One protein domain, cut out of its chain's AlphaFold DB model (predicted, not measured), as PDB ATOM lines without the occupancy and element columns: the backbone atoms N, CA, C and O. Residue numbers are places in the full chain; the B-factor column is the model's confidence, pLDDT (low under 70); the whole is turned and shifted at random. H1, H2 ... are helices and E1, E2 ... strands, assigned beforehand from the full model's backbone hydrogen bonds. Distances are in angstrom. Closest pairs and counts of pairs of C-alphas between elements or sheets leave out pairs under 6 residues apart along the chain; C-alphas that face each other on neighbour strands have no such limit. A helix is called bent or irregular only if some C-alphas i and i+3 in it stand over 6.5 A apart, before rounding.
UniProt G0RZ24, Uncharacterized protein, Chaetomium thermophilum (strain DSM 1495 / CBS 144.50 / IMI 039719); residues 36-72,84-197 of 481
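AT A GLANCE: This is residues 36 to 72 and 84 to 197 of the 481 residues of an uncharacterized protein of Chaetomium thermophilum (strain DSM 1495 / CBS 144.50 / IMI 039719) (UniProt G0RZ24). A twisted antiparallel sheet of five strands has the long helix H1 packed on one face by its residues 40 to 51, while a small sheet of three strands meets it where E8 comes close to E5. Residues 54 to 59, at the far end of H1 and just past it, stick out, and H2 lies away from both sheets. The 151 printed residues hold three named helices and eight named strands, in the order H1 H2 E1 E2 E3 E4 E5 E6 H3 E7 E8, class mixed. The sheets run E3 E2 E5 E4 E6 and E1 E7 E8, both antiparallel. The whole is compact, radius of gyration of the C-alphas 15.9 A, spanning 48 by 38 by 36 A.

HOW THE PARTS SIT: H1, residues 37 to 57, is on the sheet of E3, 104 to 107, E2, 92 to 96, E5, 125 to 132, E4, 116 to 122, and E6, 151 to 156, making two layers, a helix on one face of a sheet. Its height is 8.1 A; its closest C-alphas to E5 are those of Cys 44 and Gly 125, 5.2 A. On the local plane it stands at 28 degrees to E4, only just along the strands. H2, residues 64 to 72, is apart from E5. E1, residues 85 to 87, is antiparallel to E7, 164 to 168, with N 87 and O 165 at 2.8 A. E2 and E3 form a hairpin, N 93 and O 106 at 3.0 A; E2 also pairs with E5, N 95 and O 129 at 2.9 A. E4 and E5 form a hairpin, N 120 and O 128 at 2.8 A. E4 and E6 have N 117 and O 155 at 2.8 A. H3, residues 157 to 160, only grazes the five-stranded sheet. E7 and E8, residues 171 to 175, form a hairpin, N 166 and O 173 at 2.8 A. The closest C-alphas of E5 and E8 are those of Ile 126 and Leu 172, 6.2 A. Every O i to N i+4 pair is within hydrogen-bond range in H2, and 16 of 17 in H1; H3 is too short for one.

IN THESE COORDINATES: H1 begins at C-alpha 37, (-24.593, 26.323, 81.738), and is 30.6 A long; it is irregular, but only just, with C-alphas 37 and 40 at 6.7 A. H2 is 12.3 A long, E4 19.9 A, E5 20.6 A and E6 16.9 A. E8 ends at C-alpha 175, (-22.407, 29.006, 78.514).

THE WHOLE: The C-alphas farthest apart, of Lys 59 and Gln 110, are 48.4 A apart. Residues 73 to 83 are not printed, and C-alphas 72 and 84 are 17.4 A apart across the cut. The link E5 to E6 is long. Mean pLDDT of the printed part is 71.0; residues 36 to 72, 99 to 112, 143 to 148 and 178 to 187 are under 70.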
ATOM      1  N   GLU A  36     -24.771  22.032  81.933       36.75
ATOM      2  CA  GLU A  36     -23.739  22.695  82.767       36.75
ATOM      3  C   GLU A  36     -23.618  24.233  82.642       36.75
ATOM      4  O   GLU A  36     -22.984  24.872  83.482       36.75
ATOM      5  N   ALA A  37     -24.308  24.875  81.687       30.94
ATOM      6  CA  ALA A  37     -24.593  26.323  81.738       30.94
ATOM      7  C   ALA A  37     -25.316  26.741  83.041       30.94
ATOM      8  O   ALA A  37     -25.355  27.916  83.411       30.94
ATOM      9  N   ILE A  38     -25.852  25.747  83.741       38.12
ATOM     10  CA  ILE A  38     -26.515  25.803  85.022       38.12
ATOM     11  C   ILE A  38     -25.526  25.938  86.191       38.12
ATOM     12  O   ILE A  38     -25.947  26.457  87.197       38.12
ATOM     13  N   LEU A  39     -24.231  25.598  86.129       35.88
ATOM     14  CA  LEU A  39     -23.376  25.625  87.341       35.88
ATOM     15  C   LEU A  39     -23.031  27.038  87.832       35.88
ATOM     16  O   LEU A  39     -23.230  27.356  89.002       35.88
ATOM     17  N   VAL A  40     -22.607  27.937  86.937       40.44
ATOM     18  CA  VAL A  40     -22.423  29.359  87.295       40.44
ATOM     19  C   VAL A  40     -23.774  29.985  87.647       40.44
ATOM     20  O   VAL A  40     -23.866  30.759  88.592       40.44
ATOM     21  N   HIS A  41     -24.840  29.604  86.941       43.00
ATOM     22  CA  HIS A  41     -26.205  30.071  87.181       43.00
ATOM     23  C   HIS A  41     -26.767  29.604  88.540       43.00
ATOM     24  O   HIS A  41     -27.331  30.410  89.268       43.00
ATOM     25  N   ILE A  42     -26.551  28.344  88.920       45.28
ATOM     26  CA  ILE A  42     -26.902  27.719  90.202       45.28
ATOM     27  C   ILE A  42     -26.066  28.336  91.301       45.28
ATOM     28  O   ILE A  42     -26.602  28.610  92.364       45.28
ATOM     29  N   ASN A  43     -24.780  28.593  91.078       45.97
ATOM     30  CA  ASN A  43     -23.949  29.235  92.090       45.97
ATOM     31  C   ASN A  43     -24.372  30.690  92.314       45.97
ATOM     32  O   ASN A  43     -24.492  31.104  93.464       45.97
ATOM     33  N   CYS A  44     -24.728  31.428  91.256       46.44
ATOM     34  CA  CYS A  44     -25.333  32.760  91.368       46.44
ATOM     35  C   CYS A  44     -26.705  32.709  92.065       46.44
ATOM     36  O   CYS A  44     -26.978  33.525  92.939       46.44
ATOM     37  N   PHE A  45     -27.549  31.728  91.735       48.22
ATOM     38  CA  PHE A  45     -28.858  31.526  92.361       48.22
ATOM     39  C   PHE A  45     -28.743  31.093  93.833       48.22
ATOM     40  O   PHE A  45     -29.500  31.544  94.687       48.22
ATOM     41  N   ASN A  46     -27.753  30.270  94.173       47.28
ATOM     42  CA  ASN A  46     -27.456  29.865  95.544       47.28
ATOM     43  C   ASN A  46     -26.889  31.029  96.359       47.28
ATOM     44  O   ASN A  46     -27.244  31.169  97.528       47.28
ATOM     45  N   LEU A  47     -26.056  31.881  95.755       47.97
ATOM     46  CA  LEU A  47     -25.591  33.124  96.370       47.97
ATOM     47  C   LEU A  47     -26.770  34.090  96.594       47.97
ATOM     48  O   LEU A  47     -26.918  34.644  97.681       47.97
ATOM     49  N   TYR A  48     -27.680  34.209  95.621       52.44
ATOM     50  CA  TYR A  48     -28.945  34.926  95.784       52.44
ATOM     51  C   TYR A  48     -29.782  34.360  96.935       52.44
ATOM     52  O   TYR A  48     -30.243  35.133  97.764       52.44
ATOM     53  N   ARG A  49     -29.957  33.037  97.054       46.59
ATOM     54  CA  ARG A  49     -30.690  32.426  98.179       46.59
ATOM     55  C   ARG A  49     -30.025  32.709  99.526       46.59
ATOM     56  O   ARG A  49     -30.732  33.013 100.485       46.59
ATOM     57  N   LEU A  50     -28.693  32.658  99.590       46.34
ATOM     58  CA  LEU A  50     -27.893  33.008 100.770       46.34
ATOM     59  C   LEU A  50     -28.193  34.420 101.251       46.34
ATOM     60  O   LEU A  50     -28.582  34.627 102.401       46.34
ATOM     61  N   CYS A  51     -28.065  35.384 100.349       49.53
ATOM     62  CA  CYS A  51     -28.262  36.773 100.708       49.53
ATOM     63  C   CYS A  51     -29.735  37.144 100.806       49.53
ATOM     64  O   CYS A  51     -30.070  37.951 101.651       49.53
ATOM     65  N   SER A  52     -30.640  36.519 100.054       47.53
ATOM     66  CA  SER A  52     -32.088  36.680 100.232       47.53
ATOM     67  C   SER A  52     -32.511  36.211 101.622       47.53
ATOM     68  O   SER A  52     -33.282  36.890 102.290       47.53
ATOM     69  N   HIS A  53     -31.952  35.104 102.115       45.50
ATOM     70  CA  HIS A  53     -32.183  34.644 103.481       45.50
ATOM     71  C   HIS A  53     -31.606  35.613 104.530       45.50
ATOM     72  O   HIS A  53     -32.293  35.947 105.497       45.50
ATOM     73  N   ALA A  54     -30.389  36.129 104.322       47.00
ATOM     74  CA  ALA A  54     -29.797  37.156 105.186       47.00
ATOM     75  C   ALA A  54     -30.609  38.473 105.180       47.00
ATOM     76  O   ALA A  54     -30.892  39.024 106.242       47.00
ATOM     77  N   LEU A  55     -31.070  38.915 104.005       46.06
ATOM     78  CA  LEU A  55     -31.906  40.103 103.789       46.06
ATOM     79  C   LEU A  55     -33.317  39.934 104.378       46.06
ATOM     80  O   LEU A  55     -33.884  40.884 104.918       46.06
ATOM     81  N   ARG A  56     -33.880  38.717 104.338       51.50
ATOM     82  CA  ARG A  56     -35.124  38.346 105.039       51.50
ATOM     83  C   ARG A  56     -34.961  38.432 106.547       51.50
ATOM     84  O   ARG A  56     -35.799  39.049 107.202       51.50
ATOM     85  N   LYS A  57     -33.861  37.905 107.093       47.75
ATOM     86  CA  LYS A  57     -33.546  38.036 108.524       47.75
ATOM     87  C   LYS A  57     -33.361  39.495 108.948       47.75
ATOM     88  O   LYS A  57     -33.763  39.848 110.054       47.75
ATOM     89  N   SER A  58     -32.831  40.351 108.076       45.06
ATOM     90  CA  SER A  58     -32.657  41.781 108.352       45.06
ATOM     91  C   SER A  58     -33.873  42.654 108.005       45.06
ATOM     92  O   SER A  58     -33.778  43.872 108.128       45.06
ATOM     93  N   LYS A  59     -35.014  42.076 107.584       50.22
ATOM     94  CA  LYS A  59     -36.221  42.798 107.115       50.22
ATOM     95  C   LYS A  59     -35.965  43.787 105.961       50.22
ATOM     96  O   LYS A  59     -36.712  44.744 105.791       50.22
ATOM     97  N   LEU A  60     -34.933  43.544 105.157       47.94
ATOM     98  CA  LEU A  60     -34.548  44.363 103.998       47.94
ATOM     99  C   LEU A  60     -35.001  43.729 102.669       47.94
ATOM    100  O   LEU A  60     -34.369  43.934 101.637       47.94
ATOM    101  N   VAL A  61     -36.045  42.895 102.684       48.78
ATOM    102  CA  VAL A  61     -36.454  42.130 101.497       48.78
ATOM    103  C   VAL A  61     -37.024  43.070 100.431       48.78
ATOM    104  O   VAL A  61     -37.874  43.895 100.767       48.78
ATOM    105  N   PRO A  62     -36.625  42.921  99.158       48.25
ATOM    106  CA  PRO A  62     -37.389  43.477  98.048       48.25
ATOM    107  C   PRO A  62     -38.800  42.854  97.992       48.25
ATOM    108  O   PRO A  62     -38.996  41.711  98.409       48.25
ATOM    109  N   ASP A  63     -39.796  43.607  97.521       52.69
ATOM    110  CA  ASP A  63     -41.206  43.181  97.449       52.69
ATOM    111  C   ASP A  63     -41.357  41.812  96.741       52.69
ATOM    112  O   ASP A  63     -40.542  41.432  95.895       52.69
ATOM    113  N   LYS A  64     -42.407  41.050  97.069       46.44
ATOM    114  CA  LYS A  64     -42.722  39.728  96.495       46.44
ATOM    115  C   LYS A  64     -42.701  39.758  94.959       46.44
ATOM    116  O   LYS A  64     -42.184  38.849  94.322       46.44
ATOM    117  N   THR A  65     -43.157  40.860  94.377       51.59
ATOM    118  CA  THR A  65     -43.108  41.188  92.944       51.59
ATOM    119  C   THR A  65     -41.698  41.236  92.360       51.59
ATOM    120  O   THR A  65     -41.508  40.858  91.207       51.59
ATOM    121  N   GLU A  66     -40.699  41.691  93.110       47.97
ATOM    122  CA  GLU A  66     -39.313  41.806  92.652       47.97
ATOM    123  C   GLU A  66     -38.588  40.453  92.748       47.97
ATOM    124  O   GLU A  66     -37.840  40.093  91.839       47.97
ATOM    125  N   ALA A  67     -38.900  39.646  93.770       49.50
ATOM    126  CA  ALA A  67     -38.478  38.247  93.845       49.50
ATOM    127  C   ALA A  67     -39.082  37.400  92.708       49.50
ATOM    128  O   ALA A  67     -38.343  36.676  92.045       49.50
ATOM    129  N   ASP A  68     -40.380  37.553  92.427       50.28
ATOM    130  CA  ASP A  68     -41.070  36.867  91.326       50.28
ATOM    131  C   ASP A  68     -40.574  37.356  89.950       50.28
ATOM    132  O   ASP A  68     -40.445  36.573  89.010       50.28
ATOM    133  N   SER A  69     -40.244  38.647  89.817       49.56
ATOM    134  CA  SER A  69     -39.645  39.203  88.593       49.56
ATOM    135  C   SER A  69     -38.228  38.687  88.367       49.56
ATOM    136  O   SER A  69     -37.849  38.429  87.225       49.56
ATOM    137  N   LEU A  70     -37.441  38.525  89.437       50.91
ATOM    138  CA  LEU A  70     -36.144  37.866  89.370       50.91
ATOM    139  C   LEU A  70     -36.332  36.411  88.940       50.91
ATOM    140  O   LEU A  70     -35.695  36.009  87.974       50.91
ATOM    141  N   ASP A  71     -37.236  35.663  89.570       48.59
ATOM    142  CA  ASP A  71     -37.490  34.254  89.252       48.59
ATOM    143  C   ASP A  71     -37.903  34.054  87.782       48.59
ATOM    144  O   ASP A  71     -37.319  33.220  87.087       48.59
ATOM    145  N   ARG A  72     -38.783  34.909  87.234       52.31
ATOM    146  CA  ARG A  72     -39.112  34.929  85.790       52.31
ATOM    147  C   ARG A  72     -37.913  35.278  84.902       52.31
ATOM    148  O   ARG A  72     -37.707  34.653  83.866       52.31
ATOM    149  N   VAL A  84     -29.864  38.273  71.279       73.31
ATOM    150  CA  VAL A  84     -28.757  37.637  72.022       73.31
ATOM    151  C   VAL A  84     -27.430  37.884  71.307       73.31
ATOM    152  O   VAL A  84     -27.090  37.215  70.329       73.31
ATOM    153  N   LYS A  85     -26.623  38.814  71.829       81.94
ATOM    154  CA  LYS A  85     -25.252  39.014  71.343       81.94
ATOM    155  C   LYS A  85     -24.342  37.925  71.912       81.94
ATOM    156  O   LYS A  85     -24.109  37.877  73.120       81.94
ATOM    157  N   ARG A  86     -23.815  37.072  71.030       85.62
ATOM    158  CA  ARG A  86     -22.821  36.042  71.361       85.62
ATOM    159  C   ARG A  86     -21.416  36.558  71.095       85.62
ATOM    160  O   ARG A  86     -21.147  37.093  70.023       85.62
ATOM    161  N   ILE A  87     -20.538  36.403  72.075       85.94
ATOM    162  CA  ILE A  87     -19.149  36.855  72.035       85.94
ATOM    163  C   ILE A  87     -18.278  35.695  72.505       85.94
ATOM    164  O   ILE A  87     -18.632  34.977  73.443       85.94
ATOM    165  N   ASP A  88     -17.135  35.496  71.856       86.94
ATOM    166  CA  ASP A  88     -16.117  34.605  72.397       86.94
ATOM    167  C   ASP A  88     -15.560  35.255  73.675       86.94
ATOM    168  O   ASP A  88     -15.016  36.361  73.605       86.94
ATOM    169  N   PRO A  89     -15.676  34.625  74.857       86.44
ATOM    170  CA  PRO A  89     -15.201  35.218  76.098       86.44
ATOM    171  C   PRO A  89     -13.708  35.541  76.047       86.44
ATOM    172  O   PRO A  89     -13.270  36.398  76.802       86.44
ATOM    173  N   ARG A  90     -12.920  34.928  75.152       86.88
ATOM    174  CA  ARG A  90     -11.499  35.243  74.913       86.88
ATOM    175  C   ARG A  90     -11.269  36.630  74.297       86.88
ATOM    176  O   ARG A  90     -10.162  37.147  74.376       86.88
ATOM    177  N   GLU A  91     -12.303  37.247  73.738       85.38
ATOM    178  CA  GLU A  91     -12.249  38.585  73.134       85.38
ATOM    179  C   GLU A  91     -12.642  39.700  74.118       85.38
ATOM    180  O   GLU A  91     -12.395  40.874  73.855       85.38
ATOM    181  N   ILE A  92     -13.223  39.354  75.273       86.88
ATOM    182  CA  ILE A  92     -13.600  40.327  76.308       86.88
ATOM    183  C   ILE A  92     -12.330  40.792  77.034       86.88
ATOM    184  O   ILE A  92     -11.656  39.968  77.660       86.88
ATOM    185  N   LEU A  93     -11.998  42.086  76.965       85.44
ATOM    186  CA  LEU A  93     -10.928  42.676  77.782       85.44
ATOM    187  C   LEU A  93     -11.436  43.137  79.140       85.44
ATOM    188  O   LEU A  93     -10.870  42.818  80.183       85.44
ATOM    189  N   CYS A  94     -12.528  43.887  79.114       87.94
ATOM    190  CA  CYS A  94     -13.246  44.283  80.304       87.94
ATOM    191  C   CYS A  94     -14.738  44.323  80.003       87.94
ATOM    192  O   CYS A  94     -15.158  44.701  78.908       87.94
ATOM    193  N   TRP A  95     -15.536  43.953  80.992       89.06
ATOM    194  CA  TRP A  95     -16.976  44.130  80.979       89.06
ATOM    195  C   TRP A  95     -17.435  44.443  82.393       89.06
ATOM    196  O   TRP A  95     -16.984  43.811  83.344       89.06
ATOM    197  N   GLU A  96     -18.340  45.398  82.549       89.69
ATOM    198  CA  GLU A  96     -18.917  45.723  83.850       89.69
ATOM    199  C   GLU A  96     -20.412  45.983  83.713       89.69
ATOM    200  O   GLU A  96     -20.869  46.742  82.850       89.69
ATOM    201  N   ARG A  97     -21.188  45.361  84.598       86.56
ATOM    202  CA  ARG A  97     -22.621  45.580  84.704       86.56
ATOM    203  C   ARG A  97     -22.884  46.907  85.408       86.56
ATOM    204  O   ARG A  97     -22.860  46.980  86.633       86.56
ATOM    205  N   LYS A  98     -23.212  47.944  84.638       79.56
ATOM    206  CA  LYS A  98     -23.735  49.208  85.172       79.56
ATOM    207  C   LYS A  98     -25.261  49.171  85.208       79.56
ATOM    208  O   LYS A  98     -25.905  48.910  84.193       79.56
ATOM    209  N   MET A  99     -25.851  49.433  86.372       60.06
ATOM    210  CA  MET A  99     -27.304  49.580  86.497       60.06
ATOM    211  C   MET A  99     -27.744  50.810  85.685       60.06
ATOM    212  O   MET A  99     -27.331  51.926  85.979       60.06
ATOM    213  N   GLY A 100     -28.538  50.607  84.631       47.84
ATOM    214  CA  GLY A 100     -29.172  51.698  83.876       47.84
ATOM    215  C   GLY A 100     -28.337  52.421  82.805       47.84
ATOM    216  O   GLY A 100     -28.902  53.265  82.120       47.84
ATOM    217  N   MET A 101     -27.056  52.089  82.585       38.84
ATOM    218  CA  MET A 101     -26.193  52.753  81.583       38.84
ATOM    219  C   MET A 101     -25.604  51.786  80.542       38.84
ATOM    220  O   MET A 101     -25.700  50.566  80.691       38.84
ATOM    221  N   GLU A 102     -25.023  52.338  79.470       46.16
ATOM    222  CA  GLU A 102     -24.318  51.575  78.434       46.16
ATOM    223  C   GLU A 102     -23.198  50.718  79.037       46.16
ATOM    224  O   GLU A 102     -22.432  51.145  79.907       46.16
ATOM    225  N   GLN A 103     -23.123  49.471  78.576       56.97
ATOM    226  CA  GLN A 103     -22.091  48.531  78.986       56.97
ATOM    227  C   GLN A 103     -20.764  48.949  78.364       56.97
ATOM    228  O   GLN A 103     -20.659  49.051  77.142       56.97
ATOM    229  N   ARG A 104     -19.727  49.128  79.185       57.97
ATOM    230  CA  ARG A 104     -18.368  49.232  78.659       57.97
ATOM    231  C   ARG A 104     -17.891  47.825  78.336       57.97
ATOM    232  O   ARG A 104     -17.705  47.019  79.243       57.97
ATOM    233  N   MET A 105     -17.737  47.537  77.052       60.97
ATOM    234  CA  MET A 105     -17.146  46.297  76.581       60.97
ATOM    235  C   MET A 105     -16.010  46.642  75.633       60.97
ATOM    236  O   MET A 105     -16.248  46.953  74.466       60.97
ATOM    237  N   ASP A 106     -14.790  46.580  76.149       68.00
ATOM    238  CA  ASP A 106     -13.602  46.743  75.324       68.00
ATOM    239  C   ASP A 106     -13.280  45.365  74.724       68.00
ATOM    240  O   ASP A 106     -13.097  44.376  75.442       68.00
ATOM    241  N   VAL A 107     -13.295  45.290  73.393       63.09
ATOM    242  CA  VAL A 107     -12.996  44.078  72.624       63.09
ATOM    243  C   VAL A 107     -11.755  44.359  71.793       63.09
ATOM    244  O   VAL A 107     -11.814  45.127  70.835       63.09
ATOM    245  N   GLU A 108     -10.629  43.739  72.135       61.97
ATOM    246  CA  GLU A 108      -9.444  43.751  71.274       61.97
ATOM    247  C   GLU A 108      -9.266  42.399  70.594       61.97
ATOM    248  O   GLU A 108      -9.385  41.338  71.201       61.97
ATOM    249  N   LYS A 109      -8.875  42.441  69.317       57.34
ATOM    250  CA  LYS A 109      -8.476  41.247  68.559       57.34
ATOM    251  C   LYS A 109      -7.079  40.730  68.937       57.34
ATOM    252  O   LYS A 109      -6.647  39.716  68.390       57.34
ATOM    253  N   GLN A 110      -6.346  41.411  69.826       55.31
ATOM    254  CA  GLN A 110      -4.989  41.012  70.207       55.31
ATOM    255  C   GLN A 110      -5.012  39.867  71.225       55.31
ATOM    256  O   GLN A 110      -5.095  40.062  72.436       55.31
ATOM    257  N   ARG A 111      -4.909  38.640  70.708       56.28
ATOM    258  CA  ARG A 111      -4.704  37.430  71.510       56.28
ATOM    259  C   ARG A 111      -3.304  37.449  72.143       56.28
ATOM    260  O   ARG A 111      -2.327  37.725  71.453       56.28
ATOM    261  N   GLY A 112      -3.205  37.118  73.432       62.12
ATOM    262  CA  GLY A 112      -1.943  36.699  74.066       62.12
ATOM    263  C   GLY A 112      -1.259  37.669  75.038       62.12
ATOM    264  O   GLY A 112      -0.313  37.252  75.694       62.12
ATOM    265  N   ARG A 113      -1.713  38.922  75.198       73.44
ATOM    266  CA  ARG A 113      -1.127  39.843  76.206       73.44
ATOM    267  C   ARG A 113      -1.660  39.652  77.627       73.44
ATOM    268  O   ARG A 113      -0.999  40.049  78.578       73.44
ATOM    269  N   TRP A 114      -2.835  39.045  77.762       86.31
ATOM    270  CA  TRP A 114      -3.552  38.959  79.032       86.31
ATOM    271  C   TRP A 114      -4.077  37.531  79.248       86.31
ATOM    272  O   TRP A 114      -5.222  37.242  78.895       86.31
ATOM    273  N   PRO A 115      -3.226  36.610  79.744       91.00
ATOM    274  CA  PRO A 115      -3.526  35.179  79.827       91.00
ATOM    275  C   PRO A 115      -4.532  34.818  80.932       91.00
ATOM    276  O   PRO A 115      -5.022  33.689  80.964       91.00
ATOM    277  N   TRP A 116      -4.897  35.766  81.796       92.75
ATOM    278  CA  TRP A 116      -5.832  35.538  82.892       92.75
ATOM    279  C   TRP A 116      -7.095  36.385  82.753       92.75
ATOM    280  O   TRP A 116      -7.067  37.530  82.298       92.75
ATOM    281  N   MET A 117      -8.217  35.799  83.154       92.44
ATOM    282  CA  MET A 117      -9.510  36.454  83.287       92.44
ATOM    283  C   MET A 117      -9.979  36.340  84.733       92.44
ATOM    284  O   MET A 117     -10.117  35.231  85.252       92.44
ATOM    285  N   ARG A 118     -10.292  37.480  85.350       94.00
ATOM    286  CA  ARG A 118     -11.008  37.530  86.624       94.00
ATOM    287  C   ARG A 118     -12.476  37.830  86.362       94.00
ATOM    288  O   ARG A 118     -12.807  38.783  85.658       94.00
ATOM    289  N   ILE A 119     -13.348  36.996  86.917       93.06
ATOM    290  CA  ILE A 119     -14.801  37.147  86.860       93.06
ATOM    291  C   ILE A 119     -15.273  37.455  88.274       93.06
ATOM    292  O   ILE A 119     -15.110  36.625  89.163       93.06
ATOM    293  N   THR A 120     -15.877  38.621  88.469       92.31
ATOM    294  CA  THR A 120     -16.541  38.994  89.720       92.31
ATOM    295  C   THR A 120     -18.031  38.735  89.590       92.31
ATOM    296  O   THR A 120     -18.684  39.176  88.637       92.31
ATOM    297  N   VAL A 121     -18.573  38.040  90.576       89.12
ATOM    298  CA  VAL A 121     -19.962  37.617  90.681       89.12
ATOM    299  C   VAL A 121     -20.563  38.241  91.932       89.12
ATOM    300  O   VAL A 121     -19.931  38.290  92.982       89.12
ATOM    301  N   ASP A 122     -21.793  38.721  91.818       85.38
ATOM    302  CA  ASP A 122     -22.622  39.114  92.952       85.38
ATOM    303  C   ASP A 122     -23.955  38.351  92.926       85.38
ATOM    304  O   ASP A 122     -24.157  37.430  92.133       85.38
ATOM    305  N   LEU A 123     -24.890  38.752  93.786       79.38
ATOM    306  CA  LEU A 123     -26.198  38.106  93.960       79.38
ATOM    307  C   LEU A 123     -27.058  38.063  92.700       79.38
ATOM    308  O   LEU A 123     -28.002  37.288  92.619       79.38
ATOM    309  N   ILE A 124     -26.772  38.915  91.720       80.44
ATOM    310  CA  ILE A 124     -27.559  39.033  90.494       80.44
ATOM    311  C   ILE A 124     -26.825  38.335  89.326       80.44
ATOM    312  O   ILE A 124     -27.357  38.232  88.219       80.44
ATOM    313  N   GLY A 125     -25.598  37.851  89.541       84.94
ATOM    314  CA  GLY A 125     -24.792  37.116  88.568       84.94
ATOM    315  C   GLY A 125     -23.443  37.772  88.287       84.94
ATOM    316  O   GLY A 125     -22.884  38.459  89.138       84.94
ATOM    317  N   ILE A 126     -22.912  37.585  87.073       89.81
ATOM    318  CA  ILE A 126     -21.650  38.219  86.667       89.81
ATOM    319  C   ILE A 126     -21.817  39.742  86.728       89.81
ATOM    320  O   ILE A 126     -22.675  40.322  86.051       89.81
ATOM    321  N   ARG A 127     -20.987  40.379  87.554       88.44
ATOM    322  CA  ARG A 127     -20.916  41.829  87.737       88.44
ATOM    323  C   ARG A 127     -19.802  42.435  86.905       88.44
ATOM    324  O   ARG A 127     -20.008  43.481  86.299       88.44
ATOM    325  N   ARG A 128     -18.634  41.797  86.879       90.88
ATOM    326  CA  ARG A 128     -17.448  42.318  86.197       90.88
ATOM    327  C   ARG A 128     -16.629  41.184  85.598       90.88
ATOM    328  O   ARG A 128     -16.531  40.110  86.179       90.88
ATOM    329  N   ILE A 129     -16.044  41.444  84.437       92.25
ATOM    330  CA  ILE A 129     -14.968  40.661  83.841       92.25
ATOM    331  C   ILE A 129     -13.811  41.608  83.579       92.25
ATOM    332  O   ILE A 129     -14.007  42.705  83.059       92.25
ATOM    333  N   GLU A 130     -12.605  41.168  83.896       92.31
ATOM    334  CA  GLU A 130     -11.388  41.883  83.542       92.31
ATOM    335  C   GLU A 130     -10.260  40.930  83.161       92.31
ATOM    336  O   GLU A 130     -10.192  39.782  83.610       92.31
ATOM    337  N   ARG A 131      -9.373  41.431  82.307       91.44
ATOM    338  CA  ARG A 131      -8.151  40.766  81.877       91.44
ATOM    339  C   ARG A 131      -6.977  41.163  82.743       91.44
ATOM    340  O   ARG A 131      -6.786  42.340  83.028       91.44
ATOM    341  N   LEU A 132      -6.161  40.176  83.088       92.06
ATOM    342  CA  LEU A 132      -4.965  40.355  83.896       92.06
ATOM    343  C   LEU A 132      -3.750  39.788  83.153       92.06
ATOM    344  O   LEU A 132      -3.845  38.781  82.442       92.06
ATOM    345  N   GLY A 133      -2.613  40.475  83.285       91.44
ATOM    346  CA  GLY A 133      -1.357  40.083  82.633       91.44
ATOM    347  C   GLY A 133      -0.719  38.892  83.340       91.44
ATOM    348  O   GLY A 133      -0.070  38.052  82.727       91.44
ATOM    349  N   GLU A 134      -0.992  38.784  84.635       91.31
ATOM    350  CA  GLU A 134      -0.540  37.727  85.522       91.31
ATOM    351  C   GLU A 134      -1.671  37.310  86.464       91.31
ATOM    352  O   GLU A 134      -2.638  38.050  86.664       91.31
ATOM    353  N   ARG A 135      -1.557  36.108  87.035       91.06
ATOM    354  CA  ARG A 135      -2.475  35.648  88.074       91.06
ATOM    355  C   ARG A 135      -2.101  36.341  89.388       91.06
ATOM    356  O   ARG A 135      -0.968  36.158  89.838       91.06
ATOM    357  N   PRO A 136      -3.026  37.064  90.038       90.81
ATOM    358  CA  PRO A 136      -2.774  37.614  91.360       90.81
ATOM    359  C   PRO A 136      -2.440  36.508  92.363       90.81
ATOM    360  O   PRO A 136      -3.073  35.449  92.367       90.81
ATOM    361  N   ARG A 137      -1.450  36.753  93.223       88.31
ATOM    362  CA  ARG A 137      -1.107  35.837  94.315       88.31
ATOM    363  C   ARG A 137      -2.093  36.003  95.464       88.31
ATOM    364  O   ARG A 137      -2.489  37.125  95.778       88.31
ATOM    365  N   TYR A 138      -2.444  34.894  96.109       88.50
ATOM    366  CA  TYR A 138      -3.272  34.932  97.309       88.50
ATOM    367  C   TYR A 138      -2.582  35.737  98.409       88.50
ATOM    368  O   TYR A 138      -1.424  35.485  98.745       88.50
ATOM    369  N   HIS A 139      -3.305  36.710  98.954       85.62
ATOM    370  CA  HIS A 139      -2.809  37.628  99.977       85.62
ATOM    371  C   HIS A 139      -3.677  37.630 101.245       85.62
ATOM    372  O   HIS A 139      -3.389  38.363 102.189       85.62
ATOM    373  N   GLY A 140      -4.683  36.753 101.317       82.12
ATOM    374  CA  GLY A 140      -5.401  36.494 102.560       82.12
ATOM    375  C   GLY A 140      -6.520  37.468 102.914       82.12
ATOM    376  O   GLY A 140      -7.013  37.412 104.037       82.12
ATOM    377  N   GLU A 141      -6.928  38.348 102.004       81.56
ATOM    378  CA  GLU A 141      -8.084  39.210 102.243       81.56
ATOM    379  C   GLU A 141      -9.364  38.553 101.729       81.56
ATOM    380  O   GLU A 141      -9.457  38.103 100.578       81.56
ATOM    381  N   ASP A 142     -10.353  38.514 102.619       75.12
ATOM    382  CA  ASP A 142     -11.731  38.211 102.283       75.12
ATOM    383  C   ASP A 142     -12.380  39.504 101.790       75.12
ATOM    384  O   ASP A 142     -12.385  40.532 102.466       75.12
ATOM    385  N   THR A 143     -12.922  39.461 100.581       68.94
ATOM    386  CA  THR A 143     -13.539  40.632  99.959       68.94
ATOM    387  C   THR A 143     -15.006  40.732 100.361       68.94
ATOM    388  O   THR A 143     -15.901  40.325  99.617       68.94
ATOM    389  N   GLU A 144     -15.247  41.281 101.548       64.56
ATOM    390  CA  GLU A 144     -16.546  41.831 101.936       64.56
ATOM    391  C   GLU A 144     -16.513  43.351 101.753       64.56
ATOM    392  O   GLU A 144     -15.866  44.075 102.506       64.56
ATOM    393  N   GLU A 145     -17.214  43.863 100.742       56.16
ATOM    394  CA  GLU A 145     -17.349  45.308 100.532       56.16
ATOM    395  C   GLU A 145     -18.742  45.727 101.004       56.16
ATOM    396  O   GLU A 145     -19.747  45.247 100.480       56.16
ATOM    397  N   ASN A 146     -18.836  46.627 101.985       53.84
ATOM    398  CA  ASN A 146     -20.118  47.175 102.455       53.84
ATOM    399  C   ASN A 146     -21.160  46.106 102.864       53.84
ATOM    400  O   ASN A 146     -22.362  46.313 102.702       53.84
ATOM    401  N   GLY A 147     -20.709  44.949 103.366       60.69
ATOM    402  CA  GLY A 147     -21.576  43.824 103.746       60.69
ATOM    403  C   GLY A 147     -22.124  43.000 102.572       60.69
ATOM    404  O   GLY A 147     -22.951  42.114 102.784       60.69
ATOM    405  N   LEU A 148     -21.682  43.268 101.339       62.59
ATOM    406  CA  LEU A 148     -21.980  42.447 100.170       62.59
ATOM    407  C   LEU A 148     -20.864  41.422  99.959       62.59
ATOM    408  O   LEU A 148     -19.692  41.772  99.811       62.59
ATOM    409  N   GLN A 149     -21.251  40.148  99.910       73.62
ATOM    410  CA  GLN A 149     -20.347  39.055  99.583       73.62
ATOM    411  C   GLN A 149     -20.215  38.933  98.064       73.62
ATOM    412  O   GLN A 149     -21.202  38.682  97.365       73.62
ATOM    413  N   TYR A 150     -18.995  39.091  97.557       84.94
ATOM    414  CA  TYR A 150     -18.677  38.822  96.158       84.94
ATOM    415  C   TYR A 150     -18.046  37.446  95.987       84.94
ATOM    416  O   TYR A 150     -17.304  36.962  96.840       84.94
ATOM    417  N   GLY A 151     -18.340  36.841  94.841       89.75
ATOM    418  CA  GLY A 151     -17.669  35.654  94.344       89.75
ATOM    419  C   GLY A 151     -16.653  36.010  93.262       89.75
ATOM    420  O   GLY A 151     -16.896  36.901  92.449       89.75
ATOM    421  N   TYR A 152     -15.543  35.284  93.202       92.12
ATOM    422  CA  TYR A 152     -14.494  35.492  92.206       92.12
ATOM    423  C   TYR A 152     -14.092  34.178  91.557       92.12
ATOM    424  O   TYR A 152     -13.793  33.211  92.246       92.12
ATOM    425  N   ALA A 153     -14.033  34.148  90.232       91.62
ATOM    426  CA  ALA A 153     -13.408  33.061  89.488       91.62
ATOM    427  C   ALA A 153     -12.173  33.587  88.754       91.62
ATOM    428  O   ALA A 153     -12.172  34.712  88.244       91.62
ATOM    429  N   MET A 154     -11.122  32.768  88.706       92.19
ATOM    430  CA  MET A 154      -9.847  33.110  88.080       92.19
ATOM    431  C   MET A 154      -9.505  32.057  87.033       92.19
ATOM    432  O   MET A 154      -9.032  30.968  87.366       92.19
ATOM    433  N   VAL A 155      -9.739  32.407  85.770       90.38
ATOM    434  CA  VAL A 155      -9.715  31.480  84.636       90.38
ATOM    435  C   VAL A 155      -8.543  31.814  83.720       90.38
ATOM    436  O   VAL A 155      -8.342  32.976  83.360       90.38
ATOM    437  N   ASN A 156      -7.774  30.805  83.310       90.06
ATOM    438  CA  ASN A 156      -6.823  30.972  82.216       90.06
ATOM    439  C   ASN A 156      -7.593  31.079  80.887       90.06
ATOM    440  O   ASN A 156      -8.511  30.302  80.638       90.06
ATOM    441  N   VAL A 157      -7.244  32.032  80.015       89.19
ATOM    442  CA  VAL A 157      -7.969  32.257  78.745       89.19
ATOM    443  C   VAL A 157      -8.038  31.002  77.877       89.19
ATOM    444  O   VAL A 157      -9.029  30.802  77.173       89.19
ATOM    445  N   ASP A 158      -7.019  30.151  77.934       86.44
ATOM    446  CA  ASP A 158      -6.955  28.926  77.141       86.44
ATOM    447  C   ASP A 158      -7.990  27.883  77.602       86.44
ATOM    448  O   ASP A 158      -8.508  27.125  76.777       86.44
ATOM    449  N   GLU A 159      -8.392  27.913  78.880       84.56
ATOM    450  CA  GLU A 159      -9.467  27.073  79.438       84.56
ATOM    451  C   GLU A 159     -10.868  27.512  78.976       84.56
ATOM    452  O   GLU A 159     -11.835  26.767  79.117       84.56
ATOM    453  N   LEU A 160     -11.001  28.694  78.365       85.19
ATOM    454  CA  LEU A 160     -12.275  29.194  77.832       85.19
ATOM    455  C   LEU A 160     -12.634  28.591  76.464       85.19
ATOM    456  O   LEU A 160     -13.602  29.019  75.832       85.19
ATOM    457  N   LYS A 161     -11.861  27.622  75.956       83.31
ATOM    458  CA  LYS A 161     -12.126  26.998  74.656       83.31
ATOM    459  C   LYS A 161     -13.513  26.342  74.645       83.31
ATOM    460  O   LYS A 161     -13.775  25.387  75.365       83.31
ATOM    461  N   GLY A 162     -14.386  26.841  73.771       82.50
ATOM    462  CA  GLY A 162     -15.762  26.356  73.625       82.50
ATOM    463  C   GLY A 162     -16.768  26.994  74.590       82.50
ATOM    464  O   GLY A 162     -17.958  26.713  74.474       82.50
ATOM    465  N   VAL A 163     -16.319  27.857  75.508       85.94
ATOM    466  CA  VAL A 163     -17.209  28.695  76.319       85.94
ATOM    467  C   VAL A 163     -17.759  29.813  75.434       85.94
ATOM    468  O   VAL A 163     -17.033  30.391  74.627       85.94
ATOM    469  N   ILE A 164     -19.043  30.132  75.580       87.00
ATOM    470  CA  ILE A 164     -19.713  31.209  74.843       87.00
ATOM    471  C   ILE A 164     -20.208  32.244  75.846       87.00
ATOM    472  O   ILE A 164     -20.904  31.897  76.799       87.00
ATOM    473  N   ALA A 165     -19.883  33.516  75.626       88.62
ATOM    474  CA  ALA A 165     -20.465  34.607  76.387       88.62
ATOM    475  C   ALA A 165     -21.718  35.127  75.676       88.62
ATOM    476  O   ALA A 165     -21.687  35.452  74.490       88.62
ATOM    477  N   GLU A 166     -22.827  35.212  76.399       88.12
ATOM    478  CA  GLU A 166     -24.094  35.741  75.905       88.12
ATOM    479  C   GLU A 166     -24.461  36.992  76.696       88.12
ATOM    480  O   GLU A 166     -24.566  36.959  77.924       88.12
ATOM    481  N   VAL A 167     -24.677  38.103  75.994       83.69
ATOM    482  CA  VAL A 167     -25.254  39.307  76.595       83.69
ATOM    483  C   VAL A 167     -26.760  39.271  76.357       83.69
ATOM    484  O   VAL A 167     -27.214  39.450  75.229       83.69
ATOM    485  N   LYS A 168     -27.534  39.034  77.422       80.44
ATOM    486  CA  LYS A 168     -29.007  38.996  77.406       80.44
ATOM    487  C   LYS A 168     -29.551  39.869  78.535       80.44
ATOM    488  O   LYS A 168     -29.059  39.802  79.659       80.44
ATOM    489  N   HIS A 169     -30.545  40.711  78.246       78.44
ATOM    490  CA  HIS A 169     -31.166  41.622  79.227       78.44
ATOM    491  C   HIS A 169     -30.150  42.478  80.003       78.44
ATOM    492  O   HIS A 169     -30.216  42.607  81.224       78.44
ATOM    493  N   LYS A 170     -29.157  43.024  79.290       79.06
ATOM    494  CA  LYS A 170     -28.037  43.786  79.867       79.06
ATOM    495  C   LYS A 170     -27.192  43.009  80.900       79.06
ATOM    496  O   LYS A 170     -26.444  43.624  81.659       79.06
ATOM    497  N   ARG A 171     -27.260  41.675  80.916       81.62
ATOM    498  CA  ARG A 171     -26.452  40.793  81.770       81.62
ATOM    499  C   ARG A 171     -25.575  39.893  80.915       81.62
ATOM    500  O   ARG A 171     -26.011  39.422  79.867       81.62
ATOM    501  N   LEU A 172     -24.362  39.641  81.388       86.06
ATOM    502  CA  LEU A 172     -23.469  38.663  80.789       86.06
ATOM    503  C   LEU A 172     -23.724  37.289  81.408       86.06
ATOM    504  O   LEU A 172     -23.818  37.155  82.630       86.06
ATOM    505  N   ARG A 173     -23.836  36.273  80.561       87.56
ATOM    506  CA  ARG A 173     -23.969  34.866  80.939       87.56
ATOM    507  C   ARG A 173     -22.877  34.080  80.224       87.56
ATOM    508  O   ARG A 173     -22.592  34.355  79.063       87.56
ATOM    509  N   LEU A 174     -22.273  33.112  80.904       86.38
ATOM    510  CA  LEU A 174     -21.314  32.198  80.289       86.38
ATOM    511  C   LEU A 174     -21.980  30.841  80.102       86.38
ATOM    512  O   LEU A 174     -22.481  30.248  81.054       86.38
ATOM    513  N   ARG A 175     -21.989  30.359  78.863       83.12
ATOM    514  CA  ARG A 175     -22.407  29.006  78.514       83.12
ATOM    515  C   ARG A 175     -21.170  28.144  78.364       83.12
ATOM    516  O   ARG A 175     -20.332  28.414  77.506       83.12
ATOM    517  N   LEU A 176     -21.074  27.120  79.198       78.94
ATOM    518  CA  LEU A 176     -20.009  26.129  79.124       78.94
ATOM    519  C   LEU A 176     -20.266  25.154  77.949       78.94
ATOM    520  O   LEU A 176     -21.427  24.984  77.551       78.94
ATOM    521  N   PRO A 177     -19.215  24.555  77.353       72.31
ATOM    522  CA  PRO A 177     -19.363  23.583  76.270       72.31
ATOM    523  C   PRO A 177     -20.245  22.406  76.702       72.31
ATOM    524  O   PRO A 177     -20.090  21.898  77.806       72.31
ATOM    525  N   ARG A 178     -21.145  21.937  75.829       60.59
ATOM    526  CA  ARG A 178     -21.935  20.720  76.082       60.59
ATOM    527  C   ARG A 178     -21.057  19.480  75.877       60.59
ATOM    528  O   ARG A 178     -20.421  19.377  74.830       60.59
ATOM    529  N   GLY A 179     -21.086  18.530  76.811       54.19
ATOM    530  CA  GLY A 179     -20.438  17.221  76.643       54.19
ATOM    531  C   GLY A 179     -18.963  17.169  77.044       54.19
ATOM    532  O   GLY A 179     -18.233  16.308  76.554       54.19
ATOM    533  N   LEU A 180     -18.516  18.068  77.925       51.16
ATOM    534  CA  LEU A 180     -17.315  17.800  78.714       51.16
ATOM    535  C   LEU A 180     -17.563  16.543  79.582       51.16
ATOM    536  O   LEU A 180     -18.722  16.202  79.842       51.16
ATOM    537  N   PRO A 181     -16.517  15.817  80.031       48.75
ATOM    538  CA  PRO A 181     -16.689  14.938  81.192       48.75
ATOM    539  C   PRO A 181     -17.352  15.754  82.310       48.75
ATOM    540  O   PRO A 181     -17.202  16.968  82.298       48.75
ATOM    541  N   SER A 182     -18.074  15.099  83.223       52.75
ATOM    542  CA  SER A 182     -18.963  15.616  84.290       52.75
ATOM    543  C   SER A 182     -18.365  16.638  85.287       52.75
ATOM    544  O   SER A 182     -18.678  16.623  86.473       52.75
ATOM    545  N   GLN A 183     -17.448  17.480  84.836       52.50
ATOM    546  CA  GLN A 183     -16.517  18.317  85.556       52.50
ATOM    547  C   GLN A 183     -16.374  19.631  84.765       52.50
ATOM    548  O   GLN A 183     -15.826  19.624  83.656       52.50
ATOM    549  N   PRO A 184     -16.870  20.773  85.279       54.69
ATOM    550  CA  PRO A 184     -16.618  22.067  84.660       54.69
ATOM    551  C   PRO A 184     -15.105  22.367  84.632       54.69
ATOM    552  O   PRO A 184     -14.345  21.810  85.424       54.69
ATOM    553  N   PRO A 185     -14.634  23.259  83.742       64.69
ATOM    554  CA  PRO A 185     -13.213  23.580  83.659       64.69
ATOM    555  C   PRO A 185     -12.685  24.136  84.989       64.69
ATOM    556  O   PRO A 185     -13.358  24.927  85.659       64.69
ATOM    557  N   THR A 186     -11.457  23.754  85.344       66.50
ATOM    558  CA  THR A 186     -10.817  24.028  86.640       66.50
ATOM    559  C   THR A 186     -10.735  25.507  87.021       66.50
ATOM    560  O   THR A 186     -10.612  25.829  88.196       66.50
ATOM    561  N   GLY A 187     -10.801  26.440  86.072       69.50
ATOM    562  CA  GLY A 187     -10.783  27.872  86.369       69.50
ATOM    563  C   GLY A 187     -12.083  28.448  86.948       69.50
ATOM    564  O   GLY A 187     -12.063  29.563  87.471       69.50
ATOM    565  N   PHE A 188     -13.216  27.740  86.858       79.38
ATOM    566  CA  PHE A 188     -14.546  28.310  87.143       79.38
ATOM    567  C   PHE A 188     -15.027  28.190  88.591       79.38
ATOM    568  O   PHE A 188     -16.155  28.593  88.889       79.38
ATOM    569  N   TYR A 189     -14.202  27.678  89.504       83.94
ATOM    570  CA  TYR A 189     -14.558  27.698  90.919       83.94
ATOM    571  C   TYR A 189     -14.722  29.134  91.415       83.94
ATOM    572  O   TYR A 189     -13.886  29.998  91.143       83.94
ATOM    573  N   ILE A 190     -15.808  29.374  92.149       86.88
ATOM    574  CA  ILE A 190     -16.122  30.680  92.723       86.88
ATOM    575  C   ILE A 190     -15.546  30.742  94.130       86.88
ATOM    576  O   ILE A 190     -15.856  29.890  94.955       86.88
ATOM    577  N   TRP A 191     -14.748  31.765  94.400       90.50
ATOM    578  CA  TRP A 191     -14.060  32.004  95.661       90.50
ATOM    579  C   TRP A 191     -14.581  33.247  96.373       90.50
ATOM    580  O   TRP A 191     -15.083  34.162  95.728       90.50
ATOM    581  N   ASN A 192     -14.389  33.323  97.688       89.06
ATOM    582  CA  ASN A 192     -14.694  34.507  98.504       89.06
ATOM    583  C   ASN A 192     -13.613  35.614  98.462       89.06
ATOM    584  O   ASN A 192     -13.736  36.614  99.167       89.06
ATOM    585  N   THR A 193     -12.549  35.428  97.679       90.38
ATOM    586  CA  THR A 193     -11.392  36.332  97.602       90.38
ATOM    587  C   THR A 193     -11.056  36.653  96.148       90.38
ATOM    588  O   THR A 193     -11.122  35.782  95.277       90.38
ATOM    589  N   GLU A 194     -10.662  37.895  95.873       91.44
ATOM    590  CA  GLU A 194     -10.309  38.351  94.525       91.44
ATOM    591  C   GLU A 194      -8.996  37.776  93.971       91.44
ATOM    592  O   GLU A 194      -8.751  37.832  92.759       91.44
ATOM    593  N   CYS A 195      -8.167  37.218  94.854       91.25
ATOM    594  CA  CYS A 195      -6.874  36.626  94.539       91.25
ATOM    595  C   CYS A 195      -6.843  35.149  94.969       91.25
ATOM    596  O   CYS A 195      -6.060  34.790  95.843       91.25
ATOM    597  N   PRO A 196      -7.701  34.271  94.419       90.50
ATOM    598  CA  PRO A 196      -7.883  32.934  94.968       90.50
ATOM    599  C   PRO A 196      -6.646  32.040  94.817       90.50
ATOM    600  O   PRO A 196      -5.983  32.083  93.766       90.50
ATOM    601  N   PRO A 197      -6.364  31.168  95.807       88.44
ATOM    602  CA  PRO A 197      -5.316  30.169  95.664       88.44
ATOM    603  C   PRO A 197      -5.650  29.215  94.508       88.44
ATOM    604  O   PRO A 197      -6.811  29.028  94.129       88.44
TER     605      PRO A 197